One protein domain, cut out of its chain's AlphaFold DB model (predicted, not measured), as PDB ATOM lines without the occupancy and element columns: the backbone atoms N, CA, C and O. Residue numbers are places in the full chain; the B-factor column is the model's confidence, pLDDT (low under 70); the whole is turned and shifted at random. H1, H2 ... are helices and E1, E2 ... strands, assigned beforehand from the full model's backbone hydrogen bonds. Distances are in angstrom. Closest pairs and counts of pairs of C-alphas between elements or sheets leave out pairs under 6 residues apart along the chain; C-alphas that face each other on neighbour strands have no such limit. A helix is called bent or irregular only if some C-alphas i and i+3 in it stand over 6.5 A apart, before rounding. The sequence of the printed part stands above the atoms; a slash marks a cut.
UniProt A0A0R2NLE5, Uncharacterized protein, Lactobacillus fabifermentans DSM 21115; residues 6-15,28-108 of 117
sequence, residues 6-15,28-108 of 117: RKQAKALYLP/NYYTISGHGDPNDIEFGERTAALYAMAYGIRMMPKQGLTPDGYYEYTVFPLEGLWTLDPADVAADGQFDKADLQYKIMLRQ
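Overview. This is residues 6 to 15 and 28 to 108 of the 117 residues of an uncharacterized protein of Lactobacillus fabifermentans DSM 21115 (UniProt A0A0R2NLE5). A small, twisted sheet of three strands has one long helix, H2, running along one face, while its other face has no helix on it. The loop 84 to 100 extends past one end of the sheet, the end of H2 and the loop after it past the other, and a small detached piece with H1 lies away from this body, its residues 7 to 12 standing free. The printed part has 91 residues, in the order H1, E1, H2, E2, E3; the sheet, E1, E3, E2, is antiparallel, and the class is mixed. The whole is loose, with a radius of gyration of the C-alphas of 16.9 A, and elongated, spanning 55 by 30 by 18 A.

Arrangement. The inner strand E3, residues 101 to 108, is antiparallel to the edge strand E1, residues 28 to 35, at 161 degrees, with N 32 and O 104 within hydrogen-bond range at 3.0 A. E3 forms a hairpin with the edge strand E2, residues 78 to 83, at 153 degrees, with N 81 and O 103 2.9 A apart. H2, residues 41 to 63, is on the sheet at a height of 10.3 A, making two layers, helix over sheet. It runs along the strands, at 10 degrees to E3 on the local plane, over E3 and only just over E1, on which 3 of its C-alphas fall. The closest C-alphas of H2 and E1 are those of Leu 50 and Tyr 30, 6.6 A apart. E1, H2 and E2 form a split strand-helix-strand unit, two strands running the same way with E3 between them, and its crossover is right-handed. In H2, 17 of 19 O i to N i+4 pairs are within hydrogen-bond range; H1, residues 10 to 13, is too short for such a pair. H1 is not on the sheet and is apart from H2.

Along the chain. E1 starts at C-alpha 28 (6.016, -19.764, -16.882) and is 22.4 A long; E3 is 22.7 A long and ends at C-alpha 108 (4.152, -23.698, -19.913). E2 measures 16.8 A and H1 5.3 A. H2 measures 30.8 A from C-alpha 41 (-10.526, -35.820, -4.097), has a kink of 40 degrees near residue 57, and is irregular, with C-alphas 58 and 61 7.5 A apart.

Size, cuts and confidence. The two C-alphas farthest apart, those of Gly 64 and Ala 91, are 57.3 A apart. Residues 16 to 27 are not printed, and C-alphas 15 and 28 are 21.0 A apart across the cut. The links H2 to E2 and E2 to E3 are long, and E1 to H2 is tight. No printed residue is under 70 in pLDDT.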
ATOM      1  N   ARG A   6      12.337 -34.267 -21.758       92.94
ATOM      2  CA  ARG A   6      13.250 -35.411 -21.527       92.94
ATOM      3  C   ARG A   6      14.522 -35.394 -22.384       92.94
ATOM      4  O   ARG A   6      15.508 -36.039 -22.046       92.94
ATOM      5  N   LYS A   7      14.495 -34.721 -23.530       94.38
ATOM      6  CA  LYS A   7      15.601 -34.587 -24.480       94.38
ATOM      7  C   LYS A   7      16.305 -33.248 -24.314       94.38
ATOM      8  O   LYS A   7      17.528 -33.247 -24.205       94.38
ATOM      9  N   GLN A   8      15.557 -32.143 -24.274       94.38
ATOM     10  CA  GLN A   8      16.140 -30.794 -24.252       94.38
ATOM     11  C   GLN A   8      16.444 -30.249 -22.846       94.38
ATOM     12  O   GLN A   8      17.296 -29.378 -22.722       94.38
ATOM     13  N   ALA A   9      15.803 -30.750 -21.787       93.94
ATOM     14  CA  ALA A   9      15.941 -30.239 -20.417       93.94
ATOM     15  C   ALA A   9      16.348 -31.342 -19.419       93.94
ATOM     16  O   ALA A   9      15.879 -31.393 -18.282       93.94
ATOM     17  N   LYS A  10      17.247 -32.240 -19.847       94.38
ATOM     18  CA  LYS A  10      17.688 -33.414 -19.070       94.38
ATOM     19  C   LYS A  10      18.188 -33.073 -17.670       94.38
ATOM     20  O   LYS A  10      17.797 -33.742 -16.729       94.38
ATOM     21  N   ALA A  11      19.000 -32.026 -17.528       92.81
ATOM     22  CA  ALA A  11      19.548 -31.639 -16.228       92.81
ATOM     23  C   ALA A  11      18.467 -31.265 -15.196       92.81
ATOM     24  O   ALA A  11      18.698 -31.415 -14.003       92.81
ATOM     25  N   LEU A  12      17.297 -30.803 -15.652       94.62
ATOM     26  CA  LEU A  12      16.186 -30.416 -14.781       94.62
ATOM     27  C   LEU A  12      15.260 -31.592 -14.462       94.62
ATOM     28  O   LEU A  12      14.766 -31.698 -13.348       94.62
ATOM     29  N   TYR A  13      15.021 -32.476 -15.435       95.06
ATOM     30  CA  TYR A  13      13.965 -33.491 -15.328       95.06
ATOM     31  C   TYR A  13      14.456 -34.941 -15.289       95.06
ATOM     32  O   TYR A  13      13.660 -35.850 -15.078       95.06
ATOM     33  N   LEU A  14      15.741 -35.176 -15.546       94.88
ATOM     34  CA  LEU A  14      16.395 -36.485 -15.508       94.88
ATOM     35  C   LEU A  14      17.749 -36.367 -14.777       94.88
ATOM     36  O   LEU A  14      18.795 -36.609 -15.392       94.88
ATOM     37  N   PRO A  15      17.755 -35.945 -13.497       94.50
ATOM     38  CA  PRO A  15      18.987 -35.801 -12.730       94.50
ATOM     39  C   PRO A  15      19.658 -37.166 -12.478       94.50
ATOM     40  O   PRO A  15      18.977 -38.197 -12.446       94.50
ATOM     41  N   ASN A  28       7.450 -19.986 -17.039       96.50
ATOM     42  CA  ASN A  28       6.016 -19.764 -16.882       96.50
ATOM     43  C   ASN A  28       5.339 -21.041 -16.387       96.50
ATOM     44  O   ASN A  28       5.687 -22.141 -16.819       96.50
ATOM     45  N   TYR A  29       4.344 -20.897 -15.517       98.06
ATOM     46  CA  TYR A  29       3.608 -22.013 -14.938       98.06
ATOM     47  C   TYR A  29       2.127 -21.677 -14.827       98.06
ATOM     48  O   TYR A  29       1.771 -20.582 -14.395       98.06
ATOM     49  N   TYR A  30       1.275 -22.661 -15.106       98.25
ATOM     50  CA  TYR A  30      -0.028 -22.705 -14.451       98.25
ATOM     51  C   TYR A  30       0.170 -23.196 -13.030       98.25
ATOM     52  O   TYR A  30       0.937 -24.134 -12.814       98.25
ATOM     53  N   THR A  31      -0.496 -22.564 -12.068       98.31
ATOM     54  CA  THR A  31      -0.337 -22.908 -10.654       98.31
ATOM     55  C   THR A  31      -1.667 -22.882  -9.931       98.31
ATOM     56  O   THR A  31      -2.452 -21.962 -10.147       98.31
ATOM     57  N   ILE A  32      -1.875 -23.830  -9.025       98.50
ATOM     58  CA  ILE A  32      -2.986 -23.824  -8.074       98.50
ATOM     59  C   ILE A  32      -2.403 -24.037  -6.680       98.50
ATOM     60  O   ILE A  32      -1.607 -24.954  -6.468       98.50
ATOM     61  N   SER A  33      -2.783 -23.169  -5.747       98.38
ATOM     62  CA  SER A  33      -2.454 -23.315  -4.331       98.38
ATOM     63  C   SER A  33      -3.592 -24.003  -3.592       98.38
ATOM     64  O   SER A  33      -4.760 -23.832  -3.944       98.38
ATOM     65  N   GLY A  34      -3.248 -24.777  -2.575       96.81
ATOM     66  CA  GLY A  34      -4.208 -25.480  -1.744       96.81
ATOM     67  C   GLY A  34      -3.593 -25.938  -0.433       96.81
ATOM     68  O   GLY A  34      -2.436 -25.647  -0.124       96.81
ATOM     69  N   HIS A  35      -4.417 -26.638   0.323       97.12
ATOM     70  CA  HIS A  35      -4.124 -27.193   1.631       97.12
ATOM     71  C   HIS A  35      -4.820 -28.558   1.720       97.12
ATOM     72  O   HIS A  35      -5.816 -28.753   1.015       97.12
ATOM     73  N   GLY A  36      -4.305 -29.492   2.516       96.69
ATOM     74  CA  GLY A  36      -4.930 -30.798   2.731       96.69
ATOM     75  C   GLY A  36      -4.112 -31.985   2.237       96.69
ATOM     76  O   GLY A  36      -3.091 -31.839   1.554       96.69
ATOM     77  N   ASP A  37      -4.611 -33.184   2.550       97.62
ATOM     78  CA  ASP A  37      -3.971 -34.434   2.158       97.62
ATOM     79  C   ASP A  37      -4.017 -34.586   0.619       97.62
ATOM     80  O   ASP A  37      -5.096 -34.592   0.022       97.62
ATOM     81  N   PRO A  38      -2.871 -34.757  -0.073       97.19
ATOM     82  CA  PRO A  38      -2.847 -34.984  -1.520       97.19
ATOM     83  C   PRO A  38      -3.554 -36.260  -1.994       97.19
ATOM     84  O   PRO A  38      -3.677 -36.475  -3.201       97.19
ATOM     85  N   ASN A  39      -3.970 -37.130  -1.074       97.12
ATOM     86  CA  ASN A  39      -4.759 -38.320  -1.375       97.12
ATOM     87  C   ASN A  39      -6.265 -38.026  -1.480       97.12
ATOM     88  O   ASN A  39      -7.012 -38.896  -1.934       97.12
ATOM     89  N   ASP A  40      -6.708 -36.820  -1.116       97.31
ATOM     90  CA  ASP A  40      -8.110 -36.429  -1.187       97.31
ATOM     91  C   ASP A  40      -8.555 -36.042  -2.602       97.31
ATOM     92  O   ASP A  40      -7.776 -35.640  -3.475       97.31
ATOM     93  N   ILE A  41      -9.873 -36.125  -2.816       97.88
ATOM     94  CA  ILE A  41     -10.526 -35.820  -4.097       97.88
ATOM     95  C   ILE A  41     -10.187 -34.398  -4.561       97.88
ATOM     96  O   ILE A  41      -9.912 -34.189  -5.742       97.88
ATOM     97  N   GLU A  42     -10.138 -33.438  -3.636       97.12
ATOM     98  CA  GLU A  42      -9.871 -32.032  -3.940       97.12
ATOM     99  C   GLU A  42      -8.494 -31.825  -4.597       97.12
ATOM    100  O   GLU A  42      -8.366 -31.042  -5.545       97.12
ATOM    101  N   PHE A  43      -7.466 -32.556  -4.151       98.12
ATOM    102  CA  PHE A  43      -6.147 -32.518  -4.782       98.12
ATOM    103  C   PHE A  43      -6.213 -33.066  -6.214       98.12
ATOM    104  O   PHE A  43      -5.702 -32.449  -7.155       98.12
ATOM    105  N   GLY A  44      -6.916 -34.188  -6.399       98.00
ATOM    106  CA  GLY A  44      -7.191 -34.774  -7.711       98.00
ATOM    107  C   GLY A  44      -7.861 -33.785  -8.669       98.00
ATOM    108  O   GLY A  44      -7.380 -33.585  -9.786       98.00
ATOM    109  N   GLU A  45      -8.906 -33.091  -8.223       98.31
ATOM    110  CA  GLU A  45      -9.619 -32.079  -9.013       98.31
ATOM    111  C   GLU A  45      -8.714 -30.909  -9.422       98.31
ATOM    112  O   GLU A  45      -8.753 -30.458 -10.571       98.31
ATOM    113  N   ARG A  46      -7.832 -30.453  -8.525       98.31
ATOM    114  CA  ARG A  46      -6.865 -29.376  -8.815       98.31
ATOM    115  C   ARG A  46      -5.852 -29.796  -9.869       98.31
ATOM    116  O   ARG A  46      -5.585 -29.044 -10.809       98.31
ATOM    117  N   THR A  47      -5.308 -31.007  -9.758       98.19
ATOM    118  CA  THR A  47      -4.392 -31.530 -10.781       98.19
ATOM    119  C   THR A  47      -5.097 -31.702 -12.128       98.19
ATOM    120  O   THR A  47      -4.534 -31.331 -13.160       98.19
ATOM    121  N   ALA A  48      -6.346 -32.179 -12.135       98.31
ATOM    122  CA  ALA A  48      -7.148 -32.313 -13.348       98.31
ATOM    123  C   ALA A  48      -7.393 -30.954 -14.021       98.31
ATOM    124  O   ALA A  48      -7.221 -30.843 -15.236       98.31
ATOM    125  N   ALA A  49      -7.701 -29.909 -13.246       98.31
ATOM    126  CA  ALA A  49      -7.863 -28.549 -13.754       98.31
ATOM    127  C   ALA A  49      -6.574 -28.015 -14.410       98.31
ATOM    128  O   ALA A  49      -6.624 -27.491 -15.524       98.31
ATOM    129  N   LEU A  50      -5.405 -28.215 -13.785       98.00
ATOM    130  CA  LEU A  50      -4.114 -27.830 -14.382       98.00
ATOM    131  C   LEU A  50      -3.863 -28.525 -15.723       98.00
ATOM    132  O   LEU A  50      -3.445 -27.886 -16.694       98.00
ATOM    133  N   TYR A  51      -4.113 -29.833 -15.792       98.38
ATOM    134  CA  TYR A  51      -3.935 -30.583 -17.032       98.38
ATOM    135  C   TYR A  51      -4.942 -30.170 -18.101       98.38
ATOM    136  O   TYR A  51      -4.554 -30.071 -19.265       98.38
ATOM    137  N   ALA A  52      -6.195 -29.889 -17.737       98.12
ATOM    138  CA  ALA A  52      -7.199 -29.391 -18.674       98.12
ATOM    139  C   ALA A  52      -6.723 -28.099 -19.357       98.12
ATOM    140  O   ALA A  52      -6.736 -28.023 -20.587       98.12
ATOM    141  N   MET A  53      -6.192 -27.144 -18.587       97.38
ATOM    142  CA  MET A  53      -5.631 -25.898 -19.126       97.38
ATOM    143  C   MET A  53      -4.404 -26.150 -20.016       97.38
ATOM    144  O   MET A  53      -4.331 -25.663 -21.146       97.38
ATOM    145  N   ALA A  54      -3.450 -26.968 -19.560       97.69
ATOM    146  CA  ALA A  54      -2.229 -27.262 -20.317       97.69
ATOM    147  C   ALA A  54      -2.503 -27.990 -21.645       97.69
ATOM    148  O   ALA A  54      -1.889 -27.688 -22.673       97.69
ATOM    149  N   TYR A  55      -3.430 -28.951 -21.646       97.44
ATOM    150  CA  TYR A  55      -3.841 -29.640 -22.866       97.44
ATOM    151  C   TYR A  55      -4.700 -28.761 -23.771       97.44
ATOM    152  O   TYR A  55      -4.592 -28.915 -24.987       97.44
ATOM    153  N   GLY A  56      -5.483 -27.833 -23.210       96.44
ATOM    154  CA  GLY A  56      -6.199 -26.806 -23.966       96.44
ATOM    155  C   GLY A  56      -5.256 -26.065 -24.910       96.44
ATOM    156  O   GLY A  56      -5.428 -26.152 -26.125       96.44
ATOM    157  N   ILE A  57      -4.179 -25.477 -24.371       96.88
ATOM    158  CA  ILE A  57      -3.146 -24.785 -25.166       96.88
ATOM    159  C   ILE A  57      -2.493 -25.717 -26.188       96.88
ATOM    160  O   ILE A  57      -2.422 -25.404 -27.378       96.88
ATOM    161  N   ARG A  58      -2.037 -26.897 -25.752       96.50
ATOM    162  CA  ARG A  58      -1.352 -27.855 -26.634       96.50
ATOM    163  C   ARG A  58      -2.213 -28.280 -27.829       96.50
ATOM    164  O   ARG A  58      -1.672 -28.642 -28.874       96.50
ATOM    165  N   MET A  59      -3.534 -28.304 -27.672       96.31
ATOM    166  CA  MET A  59      -4.462 -28.751 -28.711       96.31
ATOM    167  C   MET A  59      -5.024 -27.614 -29.570       96.31
ATOM    168  O   MET A  59      -5.654 -27.930 -30.580       96.31
ATOM    169  N   MET A  60      -4.763 -26.335 -29.262       95.88
ATOM    170  CA  MET A  60      -5.279 -25.198 -30.047       95.88
ATOM    171  C   MET A  60      -4.997 -25.313 -31.555       95.88
ATOM    172  O   MET A  60      -5.941 -25.143 -32.333       95.88
ATOM    173  N   PRO A  61      -3.787 -25.708 -32.020       95.50
ATOM    174  CA  PRO A  61      -3.535 -25.807 -33.462       95.50
ATOM    175  C   PRO A  61      -4.418 -26.847 -34.157       95.50
ATOM    176  O   PRO A  61      -4.756 -26.695 -35.327       95.50
ATOM    177  N   LYS A  62      -4.848 -27.895 -33.437       93.44
ATOM    178  CA  LYS A  62      -5.794 -28.892 -33.966       93.44
ATOM    179  C   LYS A  62      -7.218 -28.354 -34.081       93.44
ATOM    180  O   LYS A  62      -8.019 -28.935 -34.803       93.44
ATOM    181  N   GLN A  63      -7.526 -27.274 -33.373       93.81
ATOM    182  CA  GLN A  63      -8.801 -26.561 -33.422       93.81
ATOM    183  C   GLN A  63      -8.765 -25.387 -34.416       93.81
ATOM    184  O   GLN A  63      -9.722 -24.624 -34.495       93.81
ATOM    185  N   GLY A  64      -7.681 -25.241 -35.190       94.62
ATOM    186  CA  GLY A  64      -7.533 -24.202 -36.210       94.62
ATOM    187  C   GLY A  64      -6.953 -22.880 -35.702       94.62
ATOM    188  O   GLY A  64      -6.871 -21.931 -36.477       94.62
ATOM    189  N   LEU A  65      -6.522 -22.812 -34.438       94.50
ATOM    190  CA  LEU A  65      -5.907 -21.625 -33.848       94.50
ATOM    191  C   LEU A  65      -4.467 -21.927 -33.427       94.50
ATOM    192  O   LEU A  65      -4.232 -22.701 -32.506       94.50
ATOM    193  N   THR A  66      -3.496 -21.300 -34.081       96.06
ATOM    194  CA  THR A  66      -2.078 -21.457 -33.734       96.06
ATOM    195  C   THR A  66      -1.589 -20.172 -33.077       96.06
ATOM    196  O   THR A  66      -1.525 -19.157 -33.768       96.06
ATOM    197  N   PRO A  67      -1.262 -20.185 -31.771       95.06
ATOM    198  CA  PRO A  67      -0.696 -19.019 -31.102       95.06
ATOM    199  C   PRO A  67       0.622 -18.565 -31.736       95.06
ATOM    200  O   PRO A  67       1.406 -19.389 -32.217       95.06
ATOM    201  N   ASP A  68       0.897 -17.264 -31.679       95.12
ATOM    202  CA  ASP A  68       2.179 -16.717 -32.117       95.12
ATOM    203  C   ASP A  68       3.331 -17.346 -31.322       95.12
ATOM    204  O   ASP A  68       3.272 -17.465 -30.101       95.12
ATOM    205  N   GLY A  69       4.381 -17.782 -32.022       95.19
ATOM    206  CA  GLY A  69       5.525 -18.458 -31.400       95.19
ATOM    207  C   GLY A  69       5.273 -19.917 -30.994       95.19
ATOM    208  O   GLY A  69       6.163 -20.538 -30.411       95.19
ATOM    209  N   TYR A  70       4.108 -20.491 -31.319       96.69
ATOM    210  CA  TYR A  70       3.815 -21.891 -31.018       96.69
ATOM    211  C   TYR A  70       4.850 -22.842 -31.634       96.69
ATOM    212  O   TYR A  70       5.156 -22.806 -32.827       96.69
ATOM    213  N   TYR A  71       5.303 -23.789 -30.819       95.31
ATOM    214  CA  TYR A  71       5.986 -24.999 -31.260       95.31
ATOM    215  C   TYR A  71       5.300 -26.211 -30.651       95.31
ATOM    216  O   TYR A  71       4.813 -26.165 -29.527       95.31
ATOM    217  N   GLU A  72       5.288 -27.330 -31.376       95.44
ATOM    218  CA  GLU A  72       4.765 -28.571 -30.818       95.44
ATOM    219  C   GLU A  72       5.616 -29.012 -29.621       95.44
ATOM    220  O   GLU A  72       6.842 -29.061 -29.713       95.44
ATOM    221  N   TYR A  73       4.973 -29.379 -28.512       96.56
ATOM    222  CA  TYR A  73       5.650 -29.799 -27.289       96.56
ATOM    223  C   TYR A  73       4.941 -30.976 -26.605       96.56
ATOM    224  O   TYR A  73       3.762 -31.279 -26.839       96.56
ATOM    225  N   THR A  74       5.683 -31.691 -25.763       96.50
ATOM    226  CA  THR A  74       5.112 -32.598 -24.759       96.50
ATOM    227  C   THR A  74       4.759 -31.787 -23.520       96.50
ATOM    228  O   THR A  74       5.605 -31.040 -23.034       96.50
ATOM    229  N   VAL A  75       3.541 -31.972 -22.995       97.25
ATOM    230  CA  VAL A  75       3.117 -31.375 -21.719       97.25
ATOM    231  C   VAL A  75       4.160 -31.686 -20.638       97.25
ATOM    232  O   VAL A  75       4.660 -32.813 -20.541       97.25
ATOM    233  N   PHE A  76       4.544 -30.658 -19.888       97.62
ATOM    234  CA  PHE A  76       5.540 -30.765 -18.828       97.62
ATOM    235  C   PHE A  76       5.001 -31.600 -17.655       97.62
ATOM    236  O   PHE A  76       3.782 -31.715 -17.504       97.62
ATOM    237  N   PRO A  77       5.877 -32.246 -16.866       97.62
ATOM    238  CA  PRO A  77       5.433 -33.016 -15.710       97.62
ATOM    239  C   PRO A  77       4.757 -32.106 -14.674       97.62
ATOM    240  O   PRO A  77       5.066 -30.918 -14.592       97.62
ATOM    241  N   LEU A  78       3.845 -32.679 -13.884       98.31
ATOM    242  CA  LEU A  78       3.325 -32.019 -12.690       98.31
ATOM    243  C   LEU A  78       4.473 -31.815 -11.695       98.31
ATOM    244  O   LEU A  78       5.203 -32.756 -11.379       98.31
ATOM    245  N   GLU A  79       4.604 -30.596 -11.201       98.31
ATOM    246  CA  GLU A  79       5.542 -30.192 -10.158       98.31
ATOM    247  C   GLU A  79       4.734 -29.712  -8.938       98.31
ATOM    248  O   GLU A  79       3.566 -29.329  -9.061       98.31
ATOM    249  N   GLY A  80       5.327 -29.737  -7.746       97.62
ATOM    250  CA  GLY A  80       4.657 -29.291  -6.526       97.62
ATOM    251  C   GLY A  80       5.642 -28.750  -5.504       97.62
ATOM    252  O   GLY A  80       6.656 -29.386  -5.220       97.62
ATOM    253  N   LEU A  81       5.329 -27.578  -4.959       98.19
ATOM    254  CA  LEU A  81       5.985 -27.020  -3.782       98.19
ATOM    255  C   LEU A  81       5.141 -27.360  -2.561       98.19
ATOM    256  O   LEU A  81       3.924 -27.187  -2.606       98.19
ATOM    257  N   TRP A  82       5.792 -27.816  -1.496       97.69
ATOM    258  CA  TRP A  82       5.146 -28.294  -0.279       97.69
ATOM    259  C   TRP A  82       5.753 -27.602   0.927       97.69
ATOM    260  O   TRP A  82       6.971 -27.414   0.995       97.69
ATOM    261  N   THR A  83       4.908 -27.220   1.871       97.06
ATOM    262  CA  THR A  83       5.321 -26.637   3.141       97.06
ATOM    263  C   THR A  83       4.303 -26.976   4.229       97.06
ATOM    264  O   THR A  83       3.227 -27.501   3.944       97.06
ATOM    265  N   LEU A  84       4.682 -26.711   5.471       96.94
ATOM    266  CA  LEU A  84       3.898 -26.911   6.684       96.94
ATOM    267  C   LEU A  84       4.123 -25.689   7.573       96.94
ATOM    268  O   LEU A  84       5.213 -25.100   7.528       96.94
ATOM    269  N   ASP A  85       3.135 -25.323   8.387       94.56
ATOM    270  CA  ASP A  85       3.409 -24.411   9.493       94.56
ATOM    271  C   ASP A  85       4.292 -25.149  10.514       94.56
ATOM    272  O   ASP A  85       4.000 -26.298  10.855       94.56
ATOM    273  N   PRO A  86       5.379 -24.542  11.023       94.00
ATOM    274  CA  PRO A  86       6.165 -25.140  12.097       94.00
ATOM    275  C   PRO A  86       5.345 -25.561  13.327       94.00
ATOM    276  O   PRO A  86       5.778 -26.463  14.041       94.00
ATOM    277  N   ALA A  87       4.197 -24.928  13.590       94.50
ATOM    278  CA  ALA A  87       3.294 -25.297  14.681       94.50
ATOM    279  C   ALA A  87       2.579 -26.644  14.465       94.50
ATOM    280  O   ALA A  87       2.225 -27.295  15.450       94.50
ATOM    281  N   ASP A  88       2.424 -27.076  13.212       93.44
ATOM    282  CA  ASP A  88       1.748 -28.323  12.822       93.44
ATOM    283  C   ASP A  88       2.721 -29.520  12.773       93.44
ATOM    284  O   ASP A  88       2.341 -30.658  12.495       93.44
ATOM    285  N   VAL A  89       4.005 -29.275  13.060       96.00
ATOM    286  CA  VAL A  89       5.052 -30.297  13.090       96.00
ATOM    287  C   VAL A  89       5.393 -30.633  14.536       96.00
ATOM    288  O   VAL A  89       5.891 -29.804  15.301       96.00
ATOM    289  N   ALA A  90       5.162 -31.885  14.918       93.81
ATOM    290  CA  ALA A  90       5.547 -32.402  16.220       93.81
ATOM    291  C   ALA A  90       7.072 -32.345  16.420       93.81
ATOM    292  O   ALA A  90       7.859 -32.329  15.473       93.81
ATOM    293  N   ALA A  91       7.517 -32.369  17.680       92.94
ATOM    294  CA  ALA A  91       8.941 -32.275  18.021       92.94
ATOM    295  C   ALA A  91       9.806 -33.405  17.422       92.94
ATOM    296  O   ALA A  91      11.017 -33.244  17.279       92.94
ATOM    297  N   ASP A  92       9.201 -34.543  17.083       94.81
ATOM    298  CA  ASP A  92       9.845 -35.682  16.428       94.81
ATOM    299  C   ASP A  92       9.740 -35.649  14.889       94.81
ATOM    300  O   ASP A  92      10.203 -36.571  14.219       94.81
ATOM    301  N   GLY A  93       9.171 -34.581  14.323       93.25
ATOM    302  CA  GLY A  93       9.027 -34.361  12.885       93.25
ATOM    303  C   GLY A  93       7.775 -34.977  12.261       93.25
ATOM    304  O   GLY A  93       7.626 -34.908  11.040       93.25
ATOM    305  N   GLN A  94       6.885 -35.586  13.050       96.50
ATOM    306  CA  GLN A  94       5.593 -36.055  12.548       96.50
ATOM    307  C   GLN A  94       4.647 -34.878  12.276       96.50
ATOM    308  O   GLN A  94       4.698 -33.862  12.962       96.50
ATOM    309  N   PHE A  95       3.775 -35.029  11.283       96.81
ATOM    310  CA  PHE A  95       2.744 -34.052  10.926       96.81
ATOM    311  C   PHE A  95       1.538 -34.776  10.315       96.81
ATOM    312  O   PHE A  95       1.689 -35.890   9.790       96.81
ATOM    313  N   ASP A  96       0.354 -34.163  10.365       97.19
ATOM    314  CA  ASP A  96      -0.811 -34.648   9.626       97.19
ATOM    315  C   ASP A  96      -0.727 -34.167   8.171       97.19
ATOM    316  O   ASP A  96      -0.458 -33.002   7.888       97.19
ATOM    317  N   LYS A  97      -0.968 -35.061   7.208       96.44
ATOM    318  CA  LYS A  97      -1.016 -34.671   5.792       96.44
ATOM    319  C   LYS A  97      -2.133 -33.673   5.514       96.44
ATOM    320  O   LYS A  97      -2.016 -32.928   4.545       96.44
ATOM    321  N   ALA A  98      -3.173 -33.658   6.346       96.94
ATOM    322  CA  ALA A  98      -4.220 -32.653   6.301       96.94
ATOM    323  C   ALA A  98      -3.674 -31.224   6.454       96.94
ATOM    324  O   ALA A  98      -4.291 -30.320   5.905       96.94
ATOM    325  N   ASP A  99      -2.512 -31.037   7.091       97.19
ATOM    326  CA  ASP A  99      -1.892 -29.725   7.331       97.19
ATOM    327  C   ASP A  99      -0.970 -29.270   6.180       97.19
ATOM    328  O   ASP A  99      -0.432 -28.156   6.174       97.19
ATOM    329  N   LEU A 100      -0.760 -30.117   5.160       97.88
ATOM    330  CA  LEU A 100       0.124 -29.803   4.038       97.88
ATOM    331  C   LEU A 100      -0.393 -28.608   3.248       97.88
ATOM    332  O   LEU A 100      -1.455 -28.664   2.630       97.88
ATOM    333  N   GLN A 101       0.418 -27.562   3.159       98.00
ATOM    334  CA  GLN A 101       0.199 -26.448   2.250       98.00
ATOM    335  C   GLN A 101       0.982 -26.698   0.968       98.00
ATOM    336  O   GLN A 101       2.179 -27.003   0.996       98.00
ATOM    337  N   TYR A 102       0.322 -26.549  -0.176       98.12
ATOM    338  CA  TYR A 102       0.945 -26.838  -1.456       98.12
ATOM    339  C   TYR A 102       0.662 -25.795  -2.525       98.12
ATOM    340  O   TYR A 102      -0.359 -25.106  -2.549       98.12
ATOM    341  N   LYS A 103       1.591 -25.726  -3.476       98.56
ATOM    342  CA  LYS A 103       1.420 -25.060  -4.762       98.56
ATOM    343  C   LYS A 103       1.805 -26.043  -5.852       98.56
ATOM    344  O   LYS A 103       2.989 -26.263  -6.106       98.56
ATOM    345  N   ILE A 104       0.800 -26.641  -6.481       98.69
ATOM    346  CA  ILE A 104       1.007 -27.502  -7.643       98.69
ATOM    347  C   ILE A 104       1.157 -26.645  -8.889       98.69
ATOM    348  O   ILE A 104       0.519 -25.595  -9.025       98.69
ATOM    349  N   MET A 105       2.027 -27.073  -9.795       98.56
ATOM    350  CA  MET A 105       2.406 -26.279 -10.949       98.56
ATOM    351  C   MET A 105       2.700 -27.130 -12.176       98.56
ATOM    352  O   MET A 105       3.188 -28.254 -12.084       98.56
ATOM    353  N   LEU A 106       2.388 -26.582 -13.347       98.38
ATOM    354  CA  LEU A 106       2.640 -27.219 -14.632       98.38
ATOM    355  C   LEU A 106       3.259 -26.191 -15.576       98.38
ATOM    356  O   LEU A 106       2.600 -25.227 -15.986       98.38
ATOM    357  N   ARG A 107       4.543 -26.387 -15.892       97.88
ATOM    358  CA  ARG A 107       5.314 -25.472 -16.737       97.88
ATOM    359  C   ARG A 107       4.640 -25.285 -18.094       97.88
ATOM    360  O   ARG A 107       4.198 -26.254 -18.709       97.88
ATOM    361  N   GLN A 108       4.616 -24.051 -18.577       97.88
ATOM    362  CA  GLN A 108       4.152 -23.698 -19.913       97.88
ATOM    363  C   GLN A 108       5.322 -23.271 -20.811       97.88
ATOM    364  O   GLN A 108       6.350 -22.793 -20.316       97.88
TER     365      GLN A 108